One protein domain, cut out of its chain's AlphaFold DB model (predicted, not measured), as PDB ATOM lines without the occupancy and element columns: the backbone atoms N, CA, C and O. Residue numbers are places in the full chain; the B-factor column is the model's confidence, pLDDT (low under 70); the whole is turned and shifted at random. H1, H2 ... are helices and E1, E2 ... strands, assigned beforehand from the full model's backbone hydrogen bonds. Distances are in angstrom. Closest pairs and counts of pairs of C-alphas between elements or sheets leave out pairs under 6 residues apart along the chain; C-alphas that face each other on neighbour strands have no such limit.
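Overview. This is residues 418 to 479 and 489 to 537 of the 670 residues of the protein "Hypothetical protein" of Micromonas pusilla (UniProt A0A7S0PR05). A strongly twisted sheet of four strands curls round helix H2 on one face, with H3 also over that face; H1 runs slantwise over the opposite face, and the short H4 packs on H1. These are three layers, helices on both faces of a sheet. You have 111 residues with four named helices and four named strands, in the order H1 E1 H2 E2 E3 H3 E4 H4; the sheet's order is E2 E3 E1 E4, all antiparallel, and the class is mixed. The whole is compact, radius of gyration of the C-alphas 13.5 A, spanning 38 by 28 by 20 A.

Along the chain. Find C-alpha 420 at (89.632, 42.002, 87.570), where H1, residues 420 to 434, begins its 20.7 A. Next come E1, residues 439 to 448, 25.7 A long and bending by 61 degrees at residue 445, H2, residues 451 to 461, and E2, residues 470 to 476. Then follow E3, residues 490 to 498, 24.8 A, H3, residues 505 to 514, E4, residues 520 to 524, and H4, residues 526 to 530, ending at (80.722, 43.925, 76.040).

Arrangement. Within hydrogen-bond range are N 473 and O 495 of E2 and E3, 2.9 A, N 444 and O 494 of E1 and E3, 3.0 A, and N 441 and O 522 of E1 and E4, 2.8 A. E1, H2, E2 and E3, H3, E4 are split strand-helix-strand units, each with another strand between its two, and right-handed crossovers. H2 is on the sheet, its Ala 454 C-alpha 5.0 A from that of Ala 448, their closest pair in E1. H3, on the same face, lies over E1 at a height over the sheet of 10.2 A. H1 is on the opposite face, height 8.7 A; its closest C-alphas to E2 are Arg 425 and Phe 471, 5.6 A. H4 touches H1, closest C-alphas Pro 526 and Leu 429, 4.7 A. In H1, H2, H3 and H4 every O i to N i+4 pair is within hydrogen-bond range.

Size, cuts and confidence. The farthest C-alphas, Ser 514 and Asp 537, are 41.0 A apart. Residues 480 to 488 are cut out, with 12.2 A between C-alphas 479 and 489. Of the links printed whole, none is long. Look for pLDDT under 70 at residues 478 to 479 and 489.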
ATOM      1  N   ALA A 418      84.311  37.887  87.944       94.00
ATOM      2  CA  ALA A 418      85.391  37.466  88.839       94.00
ATOM      3  C   ALA A 418      86.781  37.985  88.416       94.00
ATOM      4  O   ALA A 418      87.618  38.285  89.268       94.00
ATOM      5  N   ASP A 419      87.048  38.078  87.108       92.81
ATOM      6  CA  ASP A 419      88.346  38.521  86.593       92.81
ATOM      7  C   ASP A 419      88.460  40.054  86.632       92.81
ATOM      8  O   ASP A 419      87.701  40.780  85.988       92.81
ATOM      9  N   ALA A 420      89.445  40.565  87.377       90.50
ATOM     10  CA  ALA A 420      89.632  42.002  87.570       90.50
ATOM     11  C   ALA A 420      90.002  42.756  86.277       90.50
ATOM     12  O   ALA A 420      89.700  43.944  86.151       90.50
ATOM     13  N   LYS A 421      90.660  42.097  85.314       89.88
ATOM     14  CA  LYS A 421      91.019  42.684  84.016       89.88
ATOM     15  C   LYS A 421      89.784  42.742  83.106       89.88
ATOM     16  O   LYS A 421      89.550  43.780  82.485       89.88
ATOM     17  N   ALA A 422      88.964  41.692  83.090       92.44
ATOM     18  CA  ALA A 422      87.682  41.653  82.391       92.44
ATOM     19  C   ALA A 422      86.689  42.675  82.967       92.44
ATOM     20  O   ALA A 422      86.089  43.432  82.207       92.44
ATOM     21  N   ALA A 423      86.600  42.794  84.297       93.38
ATOM     22  CA  ALA A 423      85.748  43.777  84.965       93.38
ATOM     23  C   ALA A 423      86.137  45.224  84.612       93.38
ATOM     24  O   ALA A 423      85.270  46.055  84.348       93.38
ATOM     25  N   ARG A 424      87.441  45.535  84.530       91.50
ATOM     26  CA  ARG A 424      87.921  46.860  84.085       91.50
ATOM     27  C   ARG A 424      87.536  47.162  82.639       91.50
ATOM     28  O   ARG A 424      87.075  48.264  82.357       91.50
ATOM     29  N   ARG A 425      87.707  46.191  81.736       93.19
ATOM     30  CA  ARG A 425      87.307  46.339  80.332       93.19
ATOM     31  C   ARG A 425      85.801  46.554  80.203       93.19
ATOM     32  O   ARG A 425      85.378  47.488  79.531       93.19
ATOM     33  N   ALA A 426      85.009  45.721  80.881       95.12
ATOM     34  CA  ALA A 426      83.556  45.828  80.897       95.12
ATOM     35  C   ALA A 426      83.097  47.182  81.445       95.12
ATOM     36  O   ALA A 426      82.187  47.781  80.883       95.12
ATOM     37  N   LYS A 427      83.758  47.707  82.482       94.50
ATOM     38  CA  LYS A 427      83.435  49.023  83.036       94.50
ATOM     39  C   LYS A 427      83.597  50.130  81.995       94.50
ATOM     40  O   LYS A 427      82.655  50.873  81.769       94.50
ATOM     41  N   ILE A 428      84.746  50.197  81.322       93.69
ATOM     42  CA  ILE A 428      85.025  51.250  80.328       93.69
ATOM     43  C   ILE A 428      84.047  51.187  79.154       93.69
ATOM     44  O   ILE A 428      83.563  52.223  78.703       93.69
ATOM     45  N   LEU A 429      83.737  49.981  78.672       95.00
ATOM     46  CA  LEU A 429      82.775  49.807  77.587       95.00
ATOM     47  C   LEU A 429      81.356  50.175  78.040       95.00
ATOM     48  O   LEU A 429      80.664  50.895  77.332       95.00
ATOM     49  N   ALA A 430      80.926  49.745  79.226       95.12
ATOM     50  CA  ALA A 430      79.608  50.095  79.746       95.12
ATOM     51  C   ALA A 430      79.468  51.598  80.027       95.12
ATOM     52  O   ALA A 430      78.424  52.167  79.733       95.12
ATOM     53  N   ASP A 431      80.517  52.252  80.528       94.12
ATOM     54  CA  ASP A 431      80.544  53.703  80.730       94.12
ATOM     55  C   ASP A 431      80.428  54.447  79.390       94.12
ATOM     56  O   ASP A 431      79.638  55.380  79.284       94.12
ATOM     57  N   ALA A 432      81.130  53.987  78.346       94.81
ATOM     58  CA  ALA A 432      80.999  54.538  76.997       94.81
ATOM     59  C   ALA A 432      79.585  54.333  76.413       94.81
ATOM     60  O   ALA A 432      79.024  55.256  75.829       94.81
ATOM     61  N   ALA A 433      78.977  53.159  76.627       95.56
ATOM     62  CA  ALA A 433      77.602  52.887  76.201       95.56
ATOM     63  C   ALA A 433      76.590  53.817  76.887       95.56
ATOM     64  O   ALA A 433      75.753  54.404  76.214       95.56
ATOM     65  N   ILE A 434      76.692  53.994  78.210       95.44
ATOM     66  CA  ILE A 434      75.819  54.891  78.991       95.44
ATOM     67  C   ILE A 434      75.996  56.357  78.566       95.44
ATOM     68  O   ILE A 434      75.049  57.138  78.624       95.44
ATOM     69  N   ALA A 435      77.198  56.729  78.129       92.38
ATOM     70  CA  ALA A 435      77.493  58.049  77.587       92.38
ATOM     71  C   ALA A 435      76.915  58.295  76.182       92.38
ATOM     72  O   ALA A 435      77.014  59.417  75.684       92.38
ATOM     73  N   GLY A 436      76.390  57.258  75.517       92.62
ATOM     74  CA  GLY A 436      75.975  57.322  74.116       92.62
ATOM     75  C   GLY A 436      77.149  57.438  73.135       92.62
ATOM     76  O   GLY A 436      76.966  57.897  72.013       92.62
ATOM     77  N   LYS A 437      78.376  57.060  73.538       92.19
ATOM     78  CA  LYS A 437      79.590  57.212  72.716       92.19
ATOM     79  C   LYS A 437      80.223  55.871  72.362       92.19
ATOM     80  O   LYS A 437      80.264  54.935  73.158       92.19
ATOM     81  N   ASN A 438      80.836  55.809  71.182       93.88
ATOM     82  CA  ASN A 438      81.694  54.683  70.822       93.88
ATOM     83  C   ASN A 438      82.995  54.716  71.631       93.88
ATOM     84  O   ASN A 438      83.634  55.762  71.770       93.88
ATOM     85  N   ALA A 439      83.440  53.556  72.114       94.00
ATOM     86  CA  ALA A 439      84.757  53.446  72.724       94.00
ATOM     87  C   ALA A 439      85.835  53.631  71.647       94.00
ATOM     88  O   ALA A 439      85.712  53.131  70.525       94.00
ATOM     89  N   THR A 440      86.917  54.334  71.978       95.19
ATOM     90  CA  THR A 440      88.037  54.510  71.046       95.19
ATOM     91  C   THR A 440      89.141  53.525  71.380       95.19
ATOM     92  O   THR A 440      89.608  53.457  72.516       95.19
ATOM     93  N   ARG A 441      89.574  52.762  70.377       95.31
ATOM     94  CA  ARG A 441      90.683  51.820  70.482       95.31
ATOM     95  C   ARG A 441      91.908  52.368  69.764       95.31
ATOM     96  O   ARG A 441      91.901  52.485  68.541       95.31
ATOM     97  N   VAL A 442      92.965  52.623  70.524       95.31
ATOM     98  CA  VAL A 442      94.289  53.034  70.051       95.31
ATOM     99  C   VAL A 442      95.188  51.799  69.986       95.31
ATOM    100  O   VAL A 442      95.355  51.104  70.985       95.31
ATOM    101  N   LYS A 443      95.751  51.495  68.816       95.50
ATOM    102  CA  LYS A 443      96.664  50.364  68.599       95.50
ATOM    103  C   LYS A 443      98.035  50.856  68.165       95.50
ATOM    104  O   LYS A 443      98.118  51.692  67.271       95.50
ATOM    105  N   PHE A 444      99.096  50.318  68.748       94.56
ATOM    106  CA  PHE A 444     100.473  50.615  68.354       94.56
ATOM    107  C   PHE A 444     101.426  49.518  68.819       94.56
ATOM    108  O   PHE A 444     101.067  48.662  69.626       94.56
ATOM    109  N   LYS A 445     102.663  49.562  68.328       93.25
ATOM    110  CA  LYS A 445     103.715  48.620  68.711       93.25
ATOM    111  C   LYS A 445     104.603  49.200  69.802       93.25
ATOM    112  O   LYS A 445     104.990  50.368  69.730       93.25
ATOM    113  N   LYS A 446     104.945  48.388  70.806       91.06
ATOM    114  CA  LYS A 446     105.858  48.785  71.886       91.06
ATOM    115  C   LYS A 446     106.799  47.632  72.271       91.06
ATOM    116  O   LYS A 446     106.314  46.554  72.613       91.06
ATOM    117  N   PRO A 447     108.130  47.835  72.250       90.25
ATOM    118  CA  PRO A 447     109.082  46.853  72.762       90.25
ATOM    119  C   PRO A 447     109.054  46.817  74.295       90.25
ATOM    120  O   PRO A 447     109.126  47.867  74.938       90.25
ATOM    121  N   ALA A 448     108.961  45.621  74.878       89.88
ATOM    122  CA  ALA A 448     108.917  45.416  76.326       89.88
ATOM    123  C   ALA A 448     109.414  44.010  76.726       89.88
ATOM    124  O   ALA A 448     109.484  43.117  75.883       89.88
ATOM    125  N   PRO A 449     109.739  43.766  78.009       88.94
ATOM    126  CA  PRO A 449     110.150  42.441  78.481       88.94
ATOM    127  C   PRO A 449     108.983  41.459  78.689       88.94
ATOM    128  O   PRO A 449     109.202  40.251  78.722       88.94
ATOM    129  N   ASN A 450     107.763  41.959  78.894       89.81
ATOM    130  CA  ASN A 450     106.539  41.170  79.026       89.81
ATOM    131  C   ASN A 450     105.303  42.040  78.716       89.81
ATOM    132  O   ASN A 450     105.406  43.266  78.629       89.81
ATOM    133  N   ALA A 451     104.126  41.417  78.584       90.50
ATOM    134  CA  ALA A 451     102.874  42.111  78.258       90.50
ATOM    135  C   ALA A 451     102.473  43.188  79.290       90.50
ATOM    136  O   ALA A 451     101.946  44.233  78.916       90.50
ATOM    137  N   THR A 452     102.743  42.967  80.581       91.31
ATOM    138  CA  THR A 452     102.445  43.947  81.642       91.31
ATOM    139  C   THR A 452     103.317  45.192  81.497       91.31
ATOM    140  O   THR A 452     102.801  46.302  81.452       91.31
ATOM    141  N   ALA A 453     104.624  45.005  81.303       92.50
ATOM    142  CA  ALA A 453     105.568  46.088  81.075       92.50
ATOM    143  C   ALA A 453     105.270  46.844  79.771       92.50
ATOM    144  O   ALA A 453     105.479  48.051  79.714       92.50
ATOM    145  N   ALA A 454     104.742  46.173  78.740       92.94
ATOM    146  CA  ALA A 454     104.284  46.842  77.521       92.94
ATOM    147  C   ALA A 454     103.145  47.831  77.814       92.94
ATOM    148  O   ALA A 454     103.166  48.952  77.310       92.94
ATOM    149  N   CYS A 455     102.193  47.444  78.669       93.00
ATOM    150  CA  CYS A 455     101.114  48.320  79.122       93.00
ATOM    151  C   CYS A 455     101.607  49.452  80.037       93.00
ATOM    152  O   CYS A 455     101.186  50.593  79.863       93.00
ATOM    153  N   ASP A 456     102.525  49.181  80.965       93.06
ATOM    154  CA  ASP A 456     103.081  50.216  81.847       93.06
ATOM    155  C   ASP A 456     103.863  51.271  81.047       93.06
ATOM    156  O   ASP A 456     103.677  52.474  81.232       93.06
ATOM    157  N   LEU A 457     104.687  50.829  80.091       92.56
ATOM    158  CA  LEU A 457     105.423  51.709  79.180       92.56
ATOM    159  C   LEU A 457     104.505  52.457  78.212       92.56
ATOM    160  O   LEU A 457     104.858  53.544  77.754       92.56
ATOM    161  N   ALA A 458     103.359  51.875  77.868       92.69
ATOM    162  CA  ALA A 458     102.340  52.535  77.075       92.69
ATOM    163  C   ALA A 458     101.691  53.683  77.855       92.69
ATOM    164  O   ALA A 458     101.668  54.801  77.353       92.69
ATOM    165  N   PHE A 459     101.251  53.459  79.096       93.38
ATOM    166  CA  PHE A 459     100.719  54.538  79.938       93.38
ATOM    167  C   PHE A 459     101.770  55.603  80.265       93.38
ATOM    168  O   PHE A 459     101.458  56.787  80.262       93.38
ATOM    169  N   ALA A 460     103.036  55.218  80.451       92.50
ATOM    170  CA  ALA A 460     104.125  56.182  80.611       92.50
ATOM    171  C   ALA A 460     104.336  57.067  79.366       92.50
ATOM    172  O   ALA A 460     104.805  58.195  79.491       92.50
ATOM    173  N   ALA A 461     103.994  56.568  78.172       91.12
ATOM    174  CA  ALA A 461     104.062  57.319  76.919       91.12
ATOM    175  C   ALA A 461     102.815  58.185  76.651       91.12
ATOM    176  O   ALA A 461     102.849  58.994  75.730       91.12
ATOM    177  N   MET A 462     101.746  58.034  77.442       91.12
ATOM    178  CA  MET A 462     100.539  58.869  77.391       91.12
ATOM    179  C   MET A 462     100.189  59.406  78.784       91.12
ATOM    180  O   MET A 462      99.277  58.882  79.434       91.12
ATOM    181  N   PRO A 463     100.880  60.454  79.266       88.69
ATOM    182  CA  PRO A 463     100.555  61.098  80.536       88.69
ATOM    183  C   PRO A 463      99.089  61.550  80.649       88.69
ATOM    184  O   PRO A 463      98.545  61.581  81.754       88.69
ATOM    185  N   SER A 464      98.436  61.862  79.524       87.69
ATOM    186  CA  SER A 464      97.018  62.239  79.474       87.69
ATOM    187  C   SER A 464      96.041  61.087  79.762       87.69
ATOM    188  O   SER A 464      94.869  61.337  80.059       87.69
ATOM    189  N   VAL A 465      96.492  59.827  79.723       88.94
ATOM    190  CA  VAL A 465      95.641  58.639  79.878       88.94
ATOM    191  C   VAL A 465      95.928  57.937  81.205       88.94
ATOM    192  O   VAL A 465      96.961  57.305  81.403       88.94
ATOM    193  N   ASN A 466      94.962  57.979  82.124       84.69
ATOM    194  CA  ASN A 466      95.066  57.285  83.407       84.69
ATOM    195  C   ASN A 466      94.703  55.793  83.262       84.69
ATOM    196  O   ASN A 466      93.662  55.454  82.698       84.69
ATOM    197  N   SER A 467      95.496  54.903  83.864       83.00
ATOM    198  CA  SER A 467      95.257  53.447  83.898       83.00
ATOM    199  C   SER A 467      93.937  53.025  84.565       83.00
ATOM    200  O   SER A 467      93.505  51.882  84.422       83.00
ATOM    201  N   SER A 468      93.279  53.933  85.292       84.88
ATOM    202  CA  SER A 468      91.944  53.720  85.873       84.88
ATOM    203  C   SER A 468      90.797  53.986  84.891       84.88
ATOM    204  O   SER A 468      89.688  53.512  85.127       84.88
ATOM    205  N   LYS A 469      91.058  54.734  83.811       86.69
ATOM    206  CA  LYS A 469      90.075  55.175  82.802       86.69
ATOM    207  C   LYS A 469      90.295  54.539  81.425       86.69
ATOM    208  O   LYS A 469      89.627  54.880  80.452       86.69
ATOM    209  N   ALA A 470      91.260  53.631  81.338       91.88
ATOM    210  CA  ALA A 470      91.708  53.025  80.099       91.88
ATOM    211  C   ALA A 470      92.009  51.544  80.307       91.88
ATOM    212  O   ALA A 470      92.580  51.138  81.322       91.88
ATOM    213  N   PHE A 471      91.641  50.728  79.327       93.88
ATOM    214  CA  PHE A 471      91.907  49.302  79.332       93.88
ATOM    215  C   PHE A 471      93.076  49.017  78.403       93.88
ATOM    216  O   PHE A 471      92.987  49.304  77.214       93.88
ATOM    217  N   CYS A 472      94.150  48.425  78.929       94.19
ATOM    218  CA  CYS A 472      95.285  47.995  78.123       94.19
ATOM    219  C   CYS A 472      95.307  46.475  77.947       94.19
ATOM    220  O   CYS A 472      95.199  45.704  78.909       94.19
ATOM    221  N   ASN A 473      95.510  46.045  76.705       93.56
ATOM    222  CA  ASN A 473      95.840  44.672  76.364       93.56
ATOM    223  C   ASN A 473      97.054  44.651  75.436       93.56
ATOM    224  O   ASN A 473      97.068  45.360  74.435       93.56
ATOM    225  N   ALA A 474      98.052  43.838  75.768       93.62
ATOM    226  CA  ALA A 474      99.261  43.671  74.978       93.62
ATOM    227  C   ALA A 474      99.378  42.209  74.546       93.62
ATOM    228  O   ALA A 474      99.347  41.308  75.387       93.62
ATOM    229  N   THR A 475      99.504  41.980  73.244       92.25
ATOM    230  CA  THR A 475      99.704  40.649  72.660       92.25
ATOM    231  C   THR A 475     101.071  40.582  72.007       92.25
ATOM    232  O   THR A 475     101.485  41.538  71.357       92.25
ATOM    233  N   GLU A 476     101.784  39.471  72.185       88.00
ATOM    234  CA  GLU A 476     103.064  39.271  71.501       88.00
ATOM    235  C   GLU A 476     102.840  39.295  69.995       88.00
ATOM    236  O   GLU A 476     102.022  38.533  69.465       88.00
ATOM    237  N   THR A 477     103.586  40.149  69.301       81.00
ATOM    238  CA  THR A 477     103.631  40.119  67.845       81.00
ATOM    239  C   THR A 477     104.231  38.767  67.483       81.00
ATOM    240  O   THR A 477     105.401  38.532  67.778       81.00
ATOM    241  N   SER A 478     103.429  37.838  66.950       57.34
ATOM    242  CA  SER A 478     103.850  36.450  66.705       57.34
ATOM    243  C   SER A 478     105.168  36.424  65.928       57.34
ATOM    244  O   SER A 478     105.194  36.622  64.714       57.34
ATOM    245  N   ALA A 479     106.279  36.216  66.636       52.56
ATOM    246  CA  ALA A 479     107.588  36.156  66.022       52.56
ATOM    247  C   ALA A 479     107.674  34.839  65.255       52.56
ATOM    248  O   ALA A 479     107.399  33.767  65.799       52.56
ATOM    249  N   ASN A 489     113.945  42.600  74.670       67.69
ATOM    250  CA  ASN A 489     112.670  43.294  74.448       67.69
ATOM    251  C   ASN A 489     111.906  42.641  73.286       67.69
ATOM    252  O   ASN A 489     112.267  42.829  72.123       67.69
ATOM    253  N   THR A 490     110.863  41.875  73.593       82.44
ATOM    254  CA  THR A 490     109.890  41.394  72.606       82.44
ATOM    255  C   THR A 490     108.992  42.555  72.177       82.44
ATOM    256  O   THR A 490     108.688  43.453  72.962       82.44
ATOM    257  N   GLU A 491     108.605  42.589  70.902       88.62
ATOM    258  CA  GLU A 491     107.658  43.588  70.409       88.62
ATOM    259  C   GLU A 491     106.232  43.128  70.729       88.62
ATOM    260  O   GLU A 491     105.871  41.976  70.472       88.62
ATOM    261  N   TYR A 492     105.439  44.024  71.312       92.88
ATOM    262  CA  TYR A 492     104.036  43.790  71.626       92.88
ATOM    263  C   TYR A 492     103.151  44.708  70.791       92.88
ATOM    264  O   TYR A 492     103.409  45.912  70.700       92.88
ATOM    265  N   ASP A 493     102.067  44.152  70.258       93.69
ATOM    266  CA  ASP A 493     100.930  44.925  69.777       93.69
ATOM    267  C   ASP A 493     100.106  45.348  71.000       93.69
ATOM    268  O   ASP A 493      99.431  44.534  71.640       93.69
ATOM    269  N   VAL A 494     100.206  46.626  71.362       95.12
ATOM    270  CA  VAL A 494      99.486  47.230  72.482       95.12
ATOM    271  C   VAL A 494      98.190  47.841  71.968       95.12
ATOM    272  O   VAL A 494      98.183  48.655  71.045       95.12
ATOM    273  N   THR A 495      97.080  47.460  72.591       94.88
ATOM    274  CA  THR A 495      95.753  48.018  72.341       94.88
ATOM    275  C   THR A 495      95.232  48.683  73.602       94.88
ATOM    276  O   THR A 495      95.192  48.048  74.659       94.88
ATOM    277  N   ILE A 496      94.815  49.938  73.480       94.44
ATOM    278  CA  ILE A 496      94.233  50.725  74.561       94.44
ATOM    279  C   ILE A 496      92.816  51.113  74.174       94.44
ATOM    280  O   ILE A 496      92.613  51.747  73.144       94.44
ATOM    281  N   GLU A 497      91.846  50.717  74.986       94.50
ATOM    282  CA  GLU A 497      90.437  51.081  74.834       94.50
ATOM    283  C   GLU A 497      90.079  52.137  75.889       94.50
ATOM    284  O   GLU A 497      90.356  51.948  77.076       94.50
ATOM    285  N   VAL A 498      89.486  53.252  75.457       94.44
ATOM    286  CA  VAL A 498      89.095  54.382  76.318       94.44
ATOM    287  C   VAL A 498      87.673  54.847  76.024       94.44
ATOM    288  O   VAL A 498      87.209  54.766  74.883       94.44
ATOM    289  N   ASN A 499      87.006  55.378  77.052       92.94
ATOM    290  CA  ASN A 499      85.793  56.175  76.887       92.94
ATOM    291  C   ASN A 499      86.201  57.612  76.491       92.94
ATOM    292  O   ASN A 499      86.844  58.289  77.300       92.94
ATOM    293  N   PRO A 500      85.841  58.097  75.288       90.44
ATOM    294  CA  PRO A 500      86.198  59.445  74.843       90.44
ATOM    295  C   PRO A 500      85.510  60.569  75.639       90.44
ATOM    296  O   PRO A 500      85.881  61.726  75.487       90.44
ATOM    297  N   GLU A 501      84.518  60.272  76.486       88.56
ATOM    298  CA  GLU A 501      83.939  61.258  77.410       88.56
ATOM    299  C   GLU A 501      84.883  61.601  78.575       88.56
ATOM    300  O   GLU A 501      84.899  62.732  79.048       88.56
ATOM    301  N   GLU A 502      85.701  60.644  79.022       86.19
ATOM    302  CA  GLU A 502      86.591  60.843  80.171       86.19
ATOM    303  C   GLU A 502      88.056  61.085  79.792       86.19
ATOM    304  O   GLU A 502      88.851  61.482  80.653       86.19
ATOM    305  N   VAL A 503      88.428  60.793  78.541       90.75
ATOM    306  CA  VAL A 503      89.807  60.820  78.045       90.75
ATOM    307  C   VAL A 503      89.871  61.555  76.708       90.75
ATOM    308  O   VAL A 503      89.221  61.162  75.741       90.75
ATOM    309  N   ASN A 504      90.726  62.577  76.624       90.75
ATOM    310  CA  ASN A 504      91.005  63.270  75.368       90.75
ATOM    311  C   ASN A 504      91.944  62.427  74.488       90.75
ATOM    312  O   ASN A 504      93.167  62.438  74.649       90.75
ATOM    313  N   VAL A 505      91.355  61.680  73.552       91.12
ATOM    314  CA  VAL A 505      92.081  60.773  72.648       91.12
ATOM    315  C   VAL A 505      93.047  61.539  71.734       91.12
ATOM    316  O   VAL A 505      94.128  61.038  71.436       91.12
ATOM    317  N   THR A 506      92.706  62.762  71.320       92.88
ATOM    318  CA  THR A 506      93.549  63.582  70.436       92.88
ATOM    319  C   THR A 506      94.877  63.926  71.106       92.88
ATOM    320  O   THR A 506      95.942  63.753  70.506       92.88
ATOM    321  N   THR A 507      94.832  64.332  72.377       92.38
ATOM    322  CA  THR A 507      96.038  64.592  73.173       92.38
ATOM    323  C   THR A 507      96.875  63.324  73.321       92.38
ATOM    324  O   THR A 507      98.070  63.352  73.042       92.38
ATOM    325  N   ALA A 508      96.248  62.194  73.653       91.25
ATOM    326  CA  ALA A 508      96.938  60.913  73.803       91.25
ATOM    327  C   ALA A 508      97.642  60.456  72.509       91.25
ATOM    328  O   ALA A 508      98.776  59.979  72.539       91.25
ATOM    329  N   VAL A 509      96.996  60.632  71.352       94.00
ATOM    330  CA  VAL A 509      97.593  60.331  70.041       94.00
ATOM    331  C   VAL A 509      98.788  61.240  69.761       94.00
ATOM    332  O   VAL A 509      99.822  60.757  69.299       94.00
ATOM    333  N   THR A 510      98.675  62.527  70.087       94.31
ATOM    334  CA  THR A 510      99.754  63.509  69.900       94.31
ATOM    335  C   THR A 510     100.961  63.187  70.787       94.31
ATOM    336  O   THR A 510     102.100  63.215  70.324       94.31
ATOM    337  N   GLU A 511     100.725  62.802  72.045       93.75
ATOM    338  CA  GLU A 511     101.762  62.361  72.987       93.75
ATOM    339  C   GLU A 511     102.517  61.135  72.450       93.75
ATOM    340  O   GLU A 511     103.750  61.148  72.387       93.75
ATOM    341  N   LEU A 512     101.804  60.121  71.949       92.69
ATOM    342  CA  LEU A 512     102.429  58.950  71.322       92.69
ATOM    343  C   LEU A 512     103.278  59.320  70.099       92.69
ATOM    344  O   LEU A 512     104.408  58.846  69.972       92.69
ATOM    345  N   GLN A 513     102.758  60.184  69.224       93.75
ATOM    346  CA  GLN A 513     103.469  60.645  68.029       93.75
ATOM    347  C   GLN A 513     104.736  61.430  68.380       93.75
ATOM    348  O   GLN A 513     105.782  61.205  67.770       93.75
ATOM    349  N   SER A 514     104.681  62.277  69.412       91.75
ATOM    350  CA  SER A 514     105.854  62.996  69.926       91.75
ATOM    351  C   SER A 514     106.941  62.046  70.452       91.75
ATOM    352  O   SER A 514     108.132  62.321  70.325       91.75
ATOM    353  N   GLY A 515     106.533  60.882  70.968       88.19
ATOM    354  CA  GLY A 515     107.414  59.797  71.396       88.19
ATOM    355  C   GLY A 515     107.900  58.878  70.269       88.19
ATOM    356  O   GLY A 515     108.494  57.838  70.560       88.19
ATOM    357  N   GLY A 516     107.634  59.213  69.000       90.81
ATOM    358  CA  GLY A 516     108.031  58.421  67.831       90.81
ATOM    359  C   GLY A 516     107.184  57.166  67.594       90.81
ATOM    360  O   GLY A 516     107.601  56.278  66.853       90.81
ATOM    361  N   ILE A 517     106.010  57.063  68.225       92.31
ATOM    362  CA  ILE A 517     105.073  55.948  68.057       92.31
ATOM    363  C   ILE A 517     103.993  56.367  67.058       92.31
ATOM    364  O   ILE A 517     103.424  57.447  67.165       92.31
ATOM    365  N   THR A 518     103.668  55.500  66.102       91.06
ATOM    366  CA  THR A 518     102.598  55.723  65.119       91.06
ATOM    367  C   THR A 518     101.342  54.927  65.500       91.06
ATOM    368  O   THR A 518     101.222  53.751  65.153       91.06
ATOM    369  N   PRO A 519     100.397  55.520  66.255       94.69
ATOM    370  CA  PRO A 519      99.169  54.836  66.633       94.69
ATOM    371  C   PRO A 519      98.145  54.785  65.497       94.69
ATOM    372  O   PRO A 519      98.036  55.698  64.685       94.69
ATOM    373  N   THR A 520      97.336  53.728  65.490       95.19
ATOM    374  CA  THR A 520      96.106  53.612  64.695       95.19
ATOM    375  C   THR A 520      94.901  53.674  65.624       95.19
ATOM    376  O   THR A 520      94.843  52.926  66.601       95.19
ATOM    377  N   THR A 521      93.925  54.528  65.329       94.69
ATOM    378  CA  THR A 521      92.684  54.646  66.104       94.69
ATOM    379  C   THR A 521      91.515  53.985  65.374       94.69
ATOM    380  O   THR A 521      91.410  54.038  64.153       94.69
ATOM    381  N   THR A 522      90.638  53.314  66.119       96.38
ATOM    382  CA  THR A 522      89.415  52.682  65.596       96.38
ATOM    383  C   THR A 522      88.269  52.879  66.578       96.38
ATOM    384  O   THR A 522      88.489  52.815  67.788       96.38
ATOM    385  N   GLN A 523      87.054  53.104  66.077       94.88
ATOM    386  CA  GLN A 523      85.856  53.131  66.915       94.88
ATOM    387  C   GLN A 523      85.361  51.710  67.185       94.88
ATOM    388  O   GLN A 523      85.462  50.823  66.333       94.88
ATOM    389  N   VAL A 524      84.849  51.492  68.390       94.50
ATOM    390  CA  VAL A 524      84.339  50.208  68.858       94.50
ATOM    391  C   VAL A 524      82.966  50.435  69.470       94.50
ATOM    392  O   VAL A 524      82.843  51.205  70.421       94.50
ATOM    393  N   ASP A 525      81.959  49.733  68.950       94.50
ATOM    394  CA  ASP A 525      80.636  49.686  69.572       94.50
ATOM    395  C   ASP A 525      80.762  49.022  70.958       94.50
ATOM    396  O   ASP A 525      81.166  47.849  71.055       94.50
ATOM    397  N   PRO A 526      80.454  49.754  72.040       94.88
ATOM    398  CA  PRO A 526      80.647  49.263  73.390       94.88
ATOM    399  C   PRO A 526      79.721  48.094  73.744       94.88
ATOM    400  O   PRO A 526      80.154  47.175  74.439       94.88
ATOM    401  N   LEU A 527      78.482  48.070  73.243       94.25
ATOM    402  CA  LEU A 527      77.498  47.027  73.550       94.25
ATOM    403  C   LEU A 527      77.826  45.708  72.839       94.25
ATOM    404  O   LEU A 527      77.585  44.628  73.389       94.25
ATOM    405  N   VAL A 528      78.403  45.783  71.636       94.00
ATOM    406  CA  VAL A 528      78.920  44.611  70.908       94.00
ATOM    407  C   VAL A 528      80.192  44.084  71.571       94.00
ATOM    408  O   VAL A 528      80.330  42.878  71.787       94.00
ATOM    409  N   ALA A 529      81.116  44.976  71.938       93.50
ATOM    410  CA  ALA A 529      82.359  44.587  72.593       93.50
ATOM    411  C   ALA A 529      82.125  43.980  73.987       93.50
ATOM    412  O   ALA A 529      82.809  43.019  74.339       93.50
ATOM    413  N   LEU A 530      81.133  44.475  74.741       94.94
ATOM    414  CA  LEU A 530      80.722  43.925  76.040       94.94
ATOM    415  C   LEU A 530      80.293  42.459  75.960       94.94
ATOM    416  O   LEU A 530      80.638  41.682  76.845       94.94
ATOM    417  N   ALA A 531      79.604  42.062  74.888       93.81
ATOM    418  CA  ALA A 531      79.174  40.675  74.689       93.81
ATOM    419  C   ALA A 531      80.348  39.690  74.539       93.81
ATOM    420  O   ALA A 531      80.169  38.489  74.710       93.81
ATOM    421  N   SER A 532      81.541  40.193  74.204       92.50
ATOM    422  CA  SER A 532      82.762  39.397  74.029       92.50
ATOM    423  C   SER A 532      83.676  39.417  75.261       92.50
ATOM    424  O   SER A 532      84.810  38.945  75.178       92.50
ATOM    425  N   VAL A 533      83.250  40.025  76.374       93.69
ATOM    426  CA  VAL A 533      84.038  40.063  77.612       93.69
ATOM    427  C   VAL A 533      83.727  38.834  78.462       93.69
ATOM    428  O   VAL A 533      82.574  38.571  78.798       93.69
ATOM    429  N   ASP A 534      84.774  38.104  78.844       90.88
ATOM    430  CA  ASP A 534      84.653  36.917  79.687       90.88
ATOM    431  C   ASP A 534      84.001  37.251  81.038       90.88
ATOM    432  O   ASP A 534      84.424  38.165  81.749       90.88
ATOM    433  N   GLY A 535      82.973  36.483  81.407       89.38
ATOM    434  CA  GLY A 535      82.258  36.632  82.677       89.38
ATOM    435  C   GLY A 535      81.068  37.597  82.662       89.38
ATOM    436  O   GLY A 535      80.419  37.736  83.694       89.38
ATOM    437  N   VAL A 536      80.747  38.231  81.528       93.88
ATOM    438  CA  VAL A 536      79.511  39.020  81.376       93.88
ATOM    439  C   VAL A 536      78.311  38.088  81.181       93.88
ATOM    440  O   VAL A 536      78.278  37.295  80.239       93.88
ATOM    441  N   ASP A 537      77.309  38.190  82.058       94.94
ATOM    442  CA  ASP A 537      76.055  37.445  81.927       94.94
ATOM    443  C   ASP A 537      75.160  38.044  80.831       94.94
ATOM    444  O   ASP A 537      74.975  39.258  80.729       94.94
TER     445      ASP A 537